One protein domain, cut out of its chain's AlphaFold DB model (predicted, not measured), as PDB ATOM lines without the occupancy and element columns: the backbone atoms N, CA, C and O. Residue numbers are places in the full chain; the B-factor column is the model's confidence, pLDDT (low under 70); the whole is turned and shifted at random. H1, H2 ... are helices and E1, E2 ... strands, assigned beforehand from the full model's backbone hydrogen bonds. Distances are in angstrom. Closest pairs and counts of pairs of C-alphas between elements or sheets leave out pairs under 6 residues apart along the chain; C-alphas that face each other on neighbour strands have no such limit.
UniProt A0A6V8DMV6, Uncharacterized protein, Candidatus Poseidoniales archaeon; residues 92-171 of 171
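This is residues 92 to 171 of the 171 residues of an uncharacterized protein of Candidatus Poseidoniales archaeon (UniProt A0A6V8DMV6). Three tiers stack up in a compact body: helix H2, then helix H3 in the middle, then a two-stranded hairpin of E1 and E2 that covers the side of H3 away from H2. H2, H3, E1 and E2 run nearly along one axis, while the opening stretch with the short helix H1 passes along one side of the stack and the tail folds back beside E2. The printed part has 80 residues with three named helices and two named strands, in the order H1 H2 H3 E1 E2; the sheet, E1 - E2, is antiparallel and the class is mixed, helices and strands. The radius of gyration of the C-alphas is 11.5 A, and the spans are 30 by 26 by 19 A.

H1, residues 99 to 102, is apart from H2, residues 109 to 121, and from H3, residues 125 to 138. H2 and H3 form a helical hairpin: they touch, at a shallow tilt of 9 degrees, opposite ways, and their closest C-alphas are those of Ala 111 and His 138, 5.3 A apart. Every O i to N i+4 pair is within hydrogen-bond range in H3 and 8 of 9 are in H2, while H1 is too short for such a pair. The closest C-alphas of H3 and E1, residues 148 to 153, are those of Ser 136 and Ile 148, 5.1 A apart. Those of H3 and E2, residues 156 to 161, are Arg 129 and Thr 157, 5.6 A apart. E1 and E2 form a hairpin of antiparallel neighbours, with N 149 and O 160 2.8 A apart and N 158 and O 151 3.0 A apart, both within hydrogen-bond range. H2 is apart from E1 and E2, and so is H1. Residues 159 to 160 of E2 pair with residues 169 to 170, antiparallel.

H1 begins at C-alpha 99, (141.153, 137.052, 136.839), and has four residues. H2 measures 18.6 A from first to last C-alpha, and H3 19.9 A, beginning at C-alpha 125, (134.464, 156.145, 137.995). E1 measures 16.3 A and E2 16.8 A, ending at C-alpha 161, (135.412, 136.773, 146.650).

The two C-alphas farthest apart are those of Gly 104 and Asn 154, at 32.0 A. The printed part has no cut and ends at residue 171, the chain's last. The links H2 to H3 and E1 to E2 are tight, those from H1 to H2 and H3 to E1 are short, and no link is long. The mean pLDDT of the printed part is 91.3, and no printed residue is under 70.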
ATOM      1  N   MET A  92     142.845 155.254 138.286       75.38
ATOM      2  CA  MET A  92     142.018 154.057 138.199       75.38
ATOM      3  C   MET A  92     142.911 152.823 138.021       75.38
ATOM      4  O   MET A  92     143.791 152.837 137.157       75.38
ATOM      5  N   PRO A  93     142.700 151.751 138.808       83.88
ATOM      6  CA  PRO A  93     143.427 150.502 138.623       83.88
ATOM      7  C   PRO A  93     143.295 149.991 137.183       83.88
ATOM      8  O   PRO A  93     142.279 150.198 136.514       83.88
ATOM      9  N   SER A  94     144.322 149.322 136.678       86.25
ATOM     10  CA  SER A  94     144.272 148.735 135.339       86.25
ATOM     11  C   SER A  94     143.309 147.545 135.318       86.25
ATOM     12  O   SER A  94     143.396 146.676 136.173       86.25
ATOM     13  N   LEU A  95     142.437 147.470 134.310       90.06
ATOM     14  CA  LEU A  95     141.550 146.316 134.077       90.06
ATOM     15  C   LEU A  95     142.213 145.205 133.240       90.06
ATOM     16  O   LEU A  95     141.564 144.223 132.893       90.06
ATOM     17  N   LYS A  96     143.491 145.361 132.865       85.19
ATOM     18  CA  LYS A  96     144.169 144.464 131.910       85.19
ATOM     19  C   LYS A  96     144.323 143.025 132.406       85.19
ATOM     20  O   LYS A  96     144.344 142.111 131.592       85.19
ATOM     21  N   GLU A  97     144.483 142.826 133.710       87.56
ATOM     22  CA  GLU A  97     144.675 141.494 134.285       87.56
ATOM     23  C   GLU A  97     143.314 140.861 134.558       87.56
ATOM     24  O   GLU A  97     142.732 141.091 135.608       87.56
ATOM     25  N   ASN A  98     142.788 140.094 133.603       90.62
ATOM     26  CA  ASN A  98     141.507 139.402 133.741       90.62
ATOM     27  C   ASN A  98     141.648 138.170 134.675       90.62
ATOM     28  O   ASN A  98     142.307 137.198 134.287       90.62
ATOM     29  N   PRO A  99     141.024 138.156 135.875       90.94
ATOM     30  CA  PRO A  99     141.153 137.052 136.839       90.94
ATOM     31  C   PRO A  99     140.560 135.723 136.353       90.94
ATOM     32  O   PRO A  99     140.968 134.650 136.797       90.94
ATOM     33  N   TRP A 100     139.580 135.776 135.451       93.44
ATOM     34  CA  TRP A 100     138.900 134.594 134.916       93.44
ATOM     35  C   TRP A 100     139.698 133.943 133.785       93.44
ATOM     36  O   TRP A 100     139.802 132.721 133.717       93.44
ATOM     37  N   GLU A 101     140.346 134.744 132.939       90.75
ATOM     38  CA  GLU A 101     141.274 134.207 131.938       90.75
ATOM     39  C   GLU A 101     142.521 133.597 132.586       90.75
ATOM     40  O   GLU A 101     142.922 132.493 132.219       90.75
ATOM     41  N   SER A 102     143.111 134.268 133.581       88.12
ATOM     42  CA  SER A 102     144.337 133.789 134.239       88.12
ATOM     43  C   SER A 102     144.136 132.513 135.063       88.12
ATOM     44  O   SER A 102     145.075 131.735 135.233       88.12
ATOM     45  N   SER A 103     142.915 132.262 135.533       86.06
ATOM     46  CA  SER A 103     142.537 131.049 136.267       86.06
ATOM     47  C   SER A 103     142.099 129.887 135.366       86.06
ATOM     48  O   SER A 103     141.829 128.800 135.873       86.06
ATOM     49  N   GLY A 104     142.047 130.083 134.042       87.44
ATOM     50  CA  GLY A 104     141.624 129.053 133.088       87.44
ATOM     51  C   GLY A 104     140.110 128.816 133.038       87.44
ATOM     52  O   GLY A 104     139.672 127.848 132.418       87.44
ATOM     53  N   PHE A 105     139.317 129.697 133.654       88.19
ATOM     54  CA  PHE A 105     137.853 129.675 133.646       88.19
ATOM     55  C   PHE A 105     137.318 130.949 132.982       88.19
ATOM     56  O   PHE A 105     136.799 131.824 133.679       88.19
ATOM     57  N   PRO A 106     137.470 131.098 131.651       90.00
ATOM     58  CA  PRO A 106     137.055 132.307 130.956       90.00
ATOM     59  C   PRO A 106     135.551 132.545 131.116       90.00
ATOM     60  O   PRO A 106     134.748 131.612 131.144       90.00
ATOM     61  N   LEU A 107     135.170 133.819 131.211       92.88
ATOM     62  CA  LEU A 107     133.766 134.204 131.285       92.88
ATOM     63  C   LEU A 107     133.045 133.890 129.973       92.88
ATOM     64  O   LEU A 107     133.583 134.091 128.887       92.88
ATOM     65  N   GLU A 108     131.781 133.490 130.073       91.56
ATOM     66  CA  GLU A 108     130.929 133.208 128.919       91.56
ATOM     67  C   GLU A 108     129.599 133.974 129.001       91.56
ATOM     68  O   GLU A 108     129.183 134.483 130.046       91.56
ATOM     69  N   GLY A 109     128.904 134.074 127.867       93.69
ATOM     70  CA  GLY A 109     127.527 134.560 127.813       93.69
ATOM     71  C   GLY A 109     127.344 136.010 128.276       93.69
ATOM     72  O   GLY A 109     127.812 136.951 127.631       93.69
ATOM     73  N   ARG A 110     126.550 136.215 129.337       93.94
ATOM     74  CA  ARG A 110     126.250 137.561 129.856       93.94
ATOM     75  C   ARG A 110     127.467 138.180 130.539       93.94
ATOM     76  O   ARG A 110     127.779 139.326 130.243       93.94
ATOM     77  N   ALA A 111     128.173 137.412 131.365       93.69
ATOM     78  CA  ALA A 111     129.338 137.874 132.113       93.69
ATOM     79  C   ALA A 111     130.438 138.436 131.200       93.69
ATOM     80  O   ALA A 111     130.963 139.518 131.447       93.69
ATOM     81  N   LEU A 112     130.715 137.749 130.085       95.06
ATOM     82  CA  LEU A 112     131.667 138.213 129.071       95.06
ATOM     83  C   LEU A 112     131.254 139.567 128.468       95.06
ATOM     84  O   LEU A 112     132.091 140.434 128.242       95.06
ATOM     85  N   ARG A 113     129.954 139.759 128.214       95.69
ATOM     86  CA  ARG A 113     129.415 141.013 127.667       95.69
ATOM     87  C   ARG A 113     129.582 142.173 128.640       95.69
ATOM     88  O   ARG A 113     129.990 143.249 128.217       95.69
ATOM     89  N   VAL A 114     129.284 141.932 129.915       96.38
ATOM     90  CA  VAL A 114     129.441 142.913 130.997       96.38
ATOM     91  C   VAL A 114     130.913 143.289 131.159       96.38
ATOM     92  O   VAL A 114     131.238 144.469 131.202       96.38
ATOM     93  N   LEU A 115     131.827 142.310 131.140       95.00
ATOM     94  CA  LEU A 115     133.266 142.583 131.161       95.00
ATOM     95  C   LEU A 115     133.723 143.393 129.935       95.00
ATOM     96  O   LEU A 115     134.514 144.321 130.072       95.00
ATOM     97  N   GLY A 116     133.212 143.081 128.741       94.56
ATOM     98  CA  GLY A 116     133.498 143.860 127.533       94.56
ATOM     99  C   GLY A 116     133.046 145.316 127.658       94.56
ATOM    100  O   GLY A 116     133.801 146.223 127.319       94.56
ATOM    101  N   LYS A 117     131.854 145.539 128.220       96.12
ATOM    102  CA  LYS A 117     131.317 146.875 128.493       96.12
ATOM    103  C   LYS A 117     132.120 147.636 129.545       96.12
ATOM    104  O   LYS A 117     132.450 148.795 129.327       96.12
ATOM    105  N   LEU A 118     132.538 146.961 130.615       95.31
ATOM    106  CA  LEU A 118     133.445 147.511 131.624       95.31
ATOM    107  C   LEU A 118     134.771 147.997 131.011       95.31
ATOM    108  O   LEU A 118     135.298 149.022 131.428       95.31
ATOM    109  N   LEU A 119     135.322 147.268 130.038       93.19
ATOM    110  CA  LEU A 119     136.570 147.640 129.363       93.19
ATOM    111  C   LEU A 119     136.396 148.789 128.358       93.19
ATOM    112  O   LEU A 119     137.332 149.560 128.162       93.19
ATOM    113  N   GLU A 120     135.233 148.878 127.712       93.81
ATOM    114  CA  GLU A 120     134.908 149.897 126.704       93.81
ATOM    115  C   GLU A 120     134.490 151.235 127.338       93.81
ATOM    116  O   GLU A 120     134.920 152.287 126.877       93.81
ATOM    117  N   GLU A 121     133.674 151.186 128.393       92.12
ATOM    118  CA  GLU A 121     132.965 152.341 128.969       92.12
ATOM    119  C   GLU A 121     133.412 152.662 130.413       92.12
ATOM    120  O   GLU A 121     132.942 153.617 131.023       92.12
ATOM    121  N   GLY A 122     134.299 151.859 131.011       86.94
ATOM    122  CA  GLY A 122     134.757 152.022 132.399       86.94
ATOM    123  C   GLY A 122     135.876 153.050 132.599       86.94
ATOM    124  O   GLY A 122     136.706 152.871 133.497       86.94
ATOM    125  N   ASP A 123     135.949 154.075 131.750       85.62
ATOM    126  CA  ASP A 123     136.900 155.189 131.855       85.62
ATOM    127  C   ASP A 123     136.441 156.283 132.835       85.62
ATOM    128  O   ASP A 123     137.264 157.059 133.322       85.62
ATOM    129  N   GLU A 124     135.155 156.294 133.182       84.12
ATOM    130  CA  GLU A 124     134.563 157.110 134.241       84.12
ATOM    131  C   GLU A 124     134.316 156.274 135.515       84.12
ATOM    132  O   GLU A 124     133.964 155.094 135.446       84.12
ATOM    133  N   ILE A 125     134.511 156.863 136.702       84.31
ATOM    134  CA  ILE A 125     134.464 156.145 137.995       84.31
ATOM    135  C   ILE A 125     133.069 155.554 138.245       84.31
ATOM    136  O   ILE A 125     132.932 154.432 138.735       84.31
ATOM    137  N   GLU A 126     132.043 156.310 137.889       83.19
ATOM    138  CA  GLU A 126     130.627 156.012 138.027       83.19
ATOM    139  C   GLU A 126     130.237 154.845 137.127       83.19
ATOM    140  O   GLU A 126     129.685 153.847 137.597       83.19
ATOM    141  N   THR A 127     130.596 154.946 135.848       90.31
ATOM    142  CA  THR A 127     130.333 153.921 134.836       90.31
ATOM    143  C   THR A 127     131.081 152.638 135.175       90.31
ATOM    144  O   THR A 127     130.500 151.554 135.195       90.31
ATOM    145  N   ARG A 128     132.352 152.750 135.578       92.12
ATOM    146  CA  ARG A 128     133.155 151.617 136.040       92.12
ATOM    147  C   ARG A 128     132.555 150.935 137.263       92.12
ATOM    148  O   ARG A 128     132.548 149.710 137.334       92.12
ATOM    149  N   ARG A 129     132.065 151.705 138.236       91.50
ATOM    150  CA  ARG A 129     131.400 151.162 139.422       91.50
ATOM    151  C   ARG A 129     130.155 150.366 139.040       91.50
ATOM    152  O   ARG A 129     130.034 149.237 139.503       91.50
ATOM    153  N   ALA A 130     129.274 150.935 138.219       93.81
ATOM    154  CA  ALA A 130     128.050 150.263 137.789       93.81
ATOM    155  C   ALA A 130     128.371 148.937 137.085       93.81
ATOM    156  O   ALA A 130     127.800 147.899 137.411       93.81
ATOM    157  N   TRP A 131     129.369 148.953 136.201       96.19
ATOM    158  CA  TRP A 131     129.815 147.750 135.514       96.19
ATOM    159  C   TRP A 131     130.470 146.714 136.440       96.19
ATOM    160  O   TRP A 131     130.284 145.520 136.225       96.19
ATOM    161  N   LEU A 132     131.210 147.121 137.479       95.69
ATOM    162  CA  LEU A 132     131.764 146.197 138.482       95.69
ATOM    163  C   LEU A 132     130.677 145.574 139.371       95.69
ATOM    164  O   LEU A 132     130.773 144.391 139.698       95.69
ATOM    165  N   GLU A 133     129.653 146.346 139.742       95.44
ATOM    166  CA  GLU A 133     128.480 145.847 140.471       95.44
ATOM    167  C   GLU A 133     127.728 144.811 139.617       95.44
ATOM    168  O   GLU A 133     127.560 143.673 140.053       95.44
ATOM    169  N   GLU A 134     127.409 145.132 138.359       96.75
ATOM    170  CA  GLU A 134     126.750 144.188 137.443       96.75
ATOM    171  C   GLU A 134     127.613 142.945 137.159       96.75
ATOM    172  O   GLU A 134     127.106 141.823 137.068       96.75
ATOM    173  N   LEU A 135     128.937 143.107 137.056       96.56
ATOM    174  CA  LEU A 135     129.847 141.980 136.863       96.56
ATOM    175  C   LEU A 135     129.818 141.039 138.070       96.56
ATOM    176  O   LEU A 135     129.816 139.823 137.881       96.56
ATOM    177  N   SER A 136     129.762 141.575 139.292       96.25
ATOM    178  CA  SER A 136     129.695 140.766 140.516       96.25
ATOM    179  C   SER A 136     128.431 139.901 140.587       96.25
ATOM    180  O   SER A 136     128.511 138.741 140.978       96.25
ATOM    181  N   GLU A 137     127.295 140.397 140.083       96.19
ATOM    182  CA  GLU A 137     126.027 139.651 140.026       96.19
ATOM    183  C   GLU A 137     126.016 138.535 138.969       96.19
ATOM    184  O   GLU A 137     125.188 137.618 139.000       96.19
ATOM    185  N   HIS A 138     126.910 138.618 137.987       95.50
ATOM    186  CA  HIS A 138     126.945 137.716 136.840       95.50
ATOM    187  C   HIS A 138     128.190 136.830 136.792       95.50
ATOM    188  O   HIS A 138     128.378 136.097 135.820       95.50
ATOM    189  N   THR A 139     129.014 136.843 137.839       95.12
ATOM    190  CA  THR A 139     130.241 136.050 137.918       95.12
ATOM    191  C   THR A 139     130.360 135.312 139.244       95.12
ATOM    192  O   THR A 139     129.752 135.659 140.250       95.12
ATOM    193  N   ILE A 140     131.165 134.253 139.234       94.81
ATOM    194  CA  ILE A 140     131.549 133.505 140.428       94.81
ATOM    195  C   ILE A 140     133.066 133.502 140.548       94.81
ATOM    196  O   ILE A 140     133.792 133.676 139.563       94.81
ATOM    197  N   CYS A 141     133.553 133.304 141.769       95.00
ATOM    198  CA  CYS A 141     134.973 133.190 142.037       95.00
ATOM    199  C   CYS A 141     135.545 131.976 141.283       95.00
ATOM    200  O   CYS A 141     135.085 130.857 141.520       95.00
ATOM    201  N   PRO A 142     136.576 132.146 140.438       92.56
ATOM    202  CA  PRO A 142     137.116 131.041 139.648       92.56
ATOM    203  C   PRO A 142     137.901 130.012 140.480       92.56
ATOM    204  O   PRO A 142     138.187 128.924 139.995       92.56
ATOM    205  N   ILE A 143     138.251 130.334 141.731       93.25
ATOM    206  CA  ILE A 143     139.031 129.448 142.611       93.25
ATOM    207  C   ILE A 143     138.126 128.543 143.450       93.25
ATOM    208  O   ILE A 143     138.394 127.352 143.578       93.25
ATOM    209  N   CYS A 144     137.059 129.094 144.037       94.19
ATOM    210  CA  CYS A 144     136.196 128.351 144.962       94.19
ATOM    211  C   CYS A 144     134.731 128.243 144.518       94.19
ATOM    212  O   CYS A 144     133.933 127.652 145.240       94.19
ATOM    213  N   GLY A 145     134.350 128.850 143.389       93.50
ATOM    214  CA  GLY A 145     132.962 128.896 142.911       93.50
ATOM    215  C   GLY A 145     132.015 129.722 143.789       93.50
ATOM    216  O   GLY A 145     130.803 129.653 143.612       93.50
ATOM    217  N   GLY A 146     132.550 130.472 144.756       93.50
ATOM    218  CA  GLY A 146     131.768 131.314 145.660       93.50
ATOM    219  C   GLY A 146     131.282 132.602 144.997       93.50
ATOM    220  O   GLY A 146     131.788 133.001 143.948       93.50
ATOM    221  N   GLU A 147     130.331 133.268 145.648       95.69
ATOM    222  CA  GLU A 147     129.821 134.577 145.229       95.69
ATOM    223  C   GLU A 147     130.931 135.639 145.200       95.69
ATOM    224  O   GLU A 147     131.892 135.599 145.985       95.69
ATOM    225  N   ILE A 148     130.797 136.585 144.273       96.50
ATOM    226  CA  ILE A 148     131.643 137.768 144.168       96.50
ATOM    227  C   ILE A 148     130.853 138.970 144.680       96.50
ATOM    228  O   ILE A 148     129.696 139.156 144.331       96.50
ATOM    229  N   LEU A 149     131.495 139.791 145.506       96.06
ATOM    230  CA  LEU A 149     130.910 140.981 146.109       96.06
ATOM    231  C   LEU A 149     131.599 142.226 145.557       96.06
ATOM    232  O   LEU A 149     132.828 142.284 145.556       96.06
ATOM    233  N   ALA A 150     130.824 143.227 145.145       95.06
ATOM    234  CA  ALA A 150     131.332 144.564 144.859       95.06
ATOM    235  C   ALA A 150     131.391 145.405 146.148       95.06
ATOM    236  O   ALA A 150     130.414 145.500 146.889       95.06
ATOM    237  N   GLU A 151     132.538 146.025 146.421       91.88
ATOM    238  CA  GLU A 151     132.750 146.897 147.575       91.88
ATOM    239  C   GLU A 151     133.242 148.270 147.117       91.88
ATOM    240  O   GLU A 151     134.184 148.377 146.330       91.88
ATOM    241  N   THR A 152     132.614 149.330 147.631       86.19
ATOM    242  CA  THR A 152     133.003 150.716 147.355       86.19
ATOM    243  C   THR A 152     133.571 151.368 148.608       86.19
ATOM    244  O   THR A 152     132.895 151.475 149.631       86.19
ATOM    245  N   LYS A 153     134.801 151.883 148.521       82.50
ATOM    246  CA  LYS A 153     135.443 152.648 149.597       82.50
ATOM    247  C   LYS A 153     136.177 153.849 149.027       82.50
ATOM    248  O   LYS A 153     136.947 153.721 148.078       82.50
ATOM    249  N   ASN A 154     135.977 155.019 149.635       75.44
ATOM    250  CA  ASN A 154     136.618 156.273 149.220       75.44
ATOM    251  C   ASN A 154     136.445 156.572 147.713       75.44
ATOM    252  O   ASN A 154     137.397 156.981 147.049       75.44
ATOM    253  N   GLY A 155     135.256 156.302 147.161       72.56
ATOM    254  CA  GLY A 155     134.941 156.527 145.743       72.56
ATOM    255  C   GLY A 155     135.552 155.515 144.763       72.56
ATOM    256  O   GLY A 155     135.389 155.675 143.561       72.56
ATOM    257  N   ARG A 156     136.242 154.471 145.239       82.44
ATOM    258  CA  ARG A 156     136.744 153.375 144.398       82.44
ATOM    259  C   ARG A 156     135.944 152.113 144.645       82.44
ATOM    260  O   ARG A 156     135.666 151.796 145.800       82.44
ATOM    261  N   THR A 157     135.648 151.390 143.574       89.81
ATOM    262  CA  THR A 157     134.958 150.102 143.628       89.81
ATOM    263  C   THR A 157     135.887 149.000 143.151       89.81
ATOM    264  O   THR A 157     136.566 149.162 142.137       89.81
ATOM    265  N   TRP A 158     135.898 147.891 143.878       93.38
ATOM    266  CA  TRP A 158     136.517 146.637 143.464       93.38
ATOM    267  C   TRP A 158     135.569 145.484 143.776       93.38
ATOM    268  O   TRP A 158     134.659 145.605 144.594       93.38
ATOM    269  N   ILE A 159     135.788 144.359 143.120       95.81
ATOM    270  CA  ILE A 159     135.141 143.092 143.408       95.81
ATOM    271  C   ILE A 159     136.073 142.194 144.221       95.81
ATOM    272  O   ILE A 159     137.297 142.207 144.057       95.81
ATOM    273  N   LYS A 160     135.493 141.397 145.111       96.12
ATOM    274  CA  LYS A 160     136.217 140.410 145.911       96.12
ATOM    275  C   LYS A 160     135.421 139.129 146.070       96.12
ATOM    276  O   LYS A 160     134.196 139.137 146.003       96.12
ATOM    277  N   CYS A 161     136.100 138.014 146.308       96.31
ATOM    278  CA  CYS A 161     135.412 136.773 146.650       96.31
ATOM    279  C   CYS A 161     134.793 136.869 148.055       96.31
ATOM    280  O   CYS A 161     135.467 137.247 149.011       96.31
ATOM    281  N   GLY A 162     133.524 136.468 148.191       94.00
ATOM    282  CA  GLY A 162     132.818 136.451 149.475       94.00
ATOM    283  C   GLY A 162     133.311 135.383 150.462       94.00
ATOM    284  O   GLY A 162     133.038 135.485 151.653       94.00
ATOM    285  N   VAL A 163     134.051 134.370 149.990       94.50
ATOM    286  CA  VAL A 163     134.614 133.296 150.834       94.50
ATOM    287  C   VAL A 163     136.002 133.660 151.363       94.50
ATOM    288  O   VAL A 163     136.292 133.429 152.534       94.50
ATOM    289  N   SER A 164     136.874 134.201 150.507       92.81
ATOM    290  CA  SER A 164     138.221 134.629 150.896       92.81
ATOM    291  C   SER A 164     138.750 135.711 149.964       92.81
ATOM    292  O   SER A 164     138.840 135.503 148.756       92.81
ATOM    293  N   GLU A 165     139.219 136.820 150.533       89.94
ATOM    294  CA  GLU A 165     139.875 137.897 149.782       89.94
ATOM    295  C   GLU A 165     141.153 137.430 149.068       89.94
ATOM    296  O   GLU A 165     141.537 138.004 148.053       89.94
ATOM    297  N   SER A 166     141.783 136.345 149.540       91.25
ATOM    298  CA  SER A 166     142.947 135.750 148.872       91.25
ATOM    299  C   SER A 166     142.613 135.091 147.537       91.25
ATOM    300  O   SER A 166     143.520 134.847 146.745       91.25
ATOM    301  N   HIS A 167     141.342 134.756 147.291       92.12
ATOM    302  CA  HIS A 167     140.954 134.097 146.052       92.12
ATOM    303  C   HIS A 167     140.806 135.077 144.894       92.12
ATOM    304  O   HIS A 167     141.135 134.757 143.755       92.12
ATOM    305  N   LEU A 168     140.233 136.244 145.174       92.81
ATOM    306  CA  LEU A 168     139.961 137.257 144.171       92.81
ATOM    307  C   LEU A 168     139.784 138.600 144.871       92.81
ATOM    308  O   LEU A 168     138.930 138.732 145.748       92.81
ATOM    309  N   MET A 169     140.572 139.575 144.435       93.62
ATOM    310  CA  MET A 169     140.411 140.998 144.709       93.62
ATOM    311  C   MET A 169     140.858 141.729 143.445       93.62
ATOM    312  O   MET A 169     142.010 141.595 143.039       93.62
ATOM    313  N   TRP A 170     139.931 142.406 142.778       93.44
ATOM    314  CA  TRP A 170     140.161 143.006 141.464       93.44
ATOM    315  C   TRP A 170     139.153 144.124 141.202       93.44
ATOM    316  O   TRP A 170     138.012 143.994 141.623       93.44
ATOM    317  N   PRO A 171     139.470 145.177 140.450       85.31
ATOM    318  CA  PRO A 171     140.797 145.569 140.001       85.31
ATOM    319  C   PRO A 171     141.575 146.332 141.079       85.31
ATOM    320  O   PRO A 171     140.961 147.136 141.818       85.31
TER     321      PRO A 171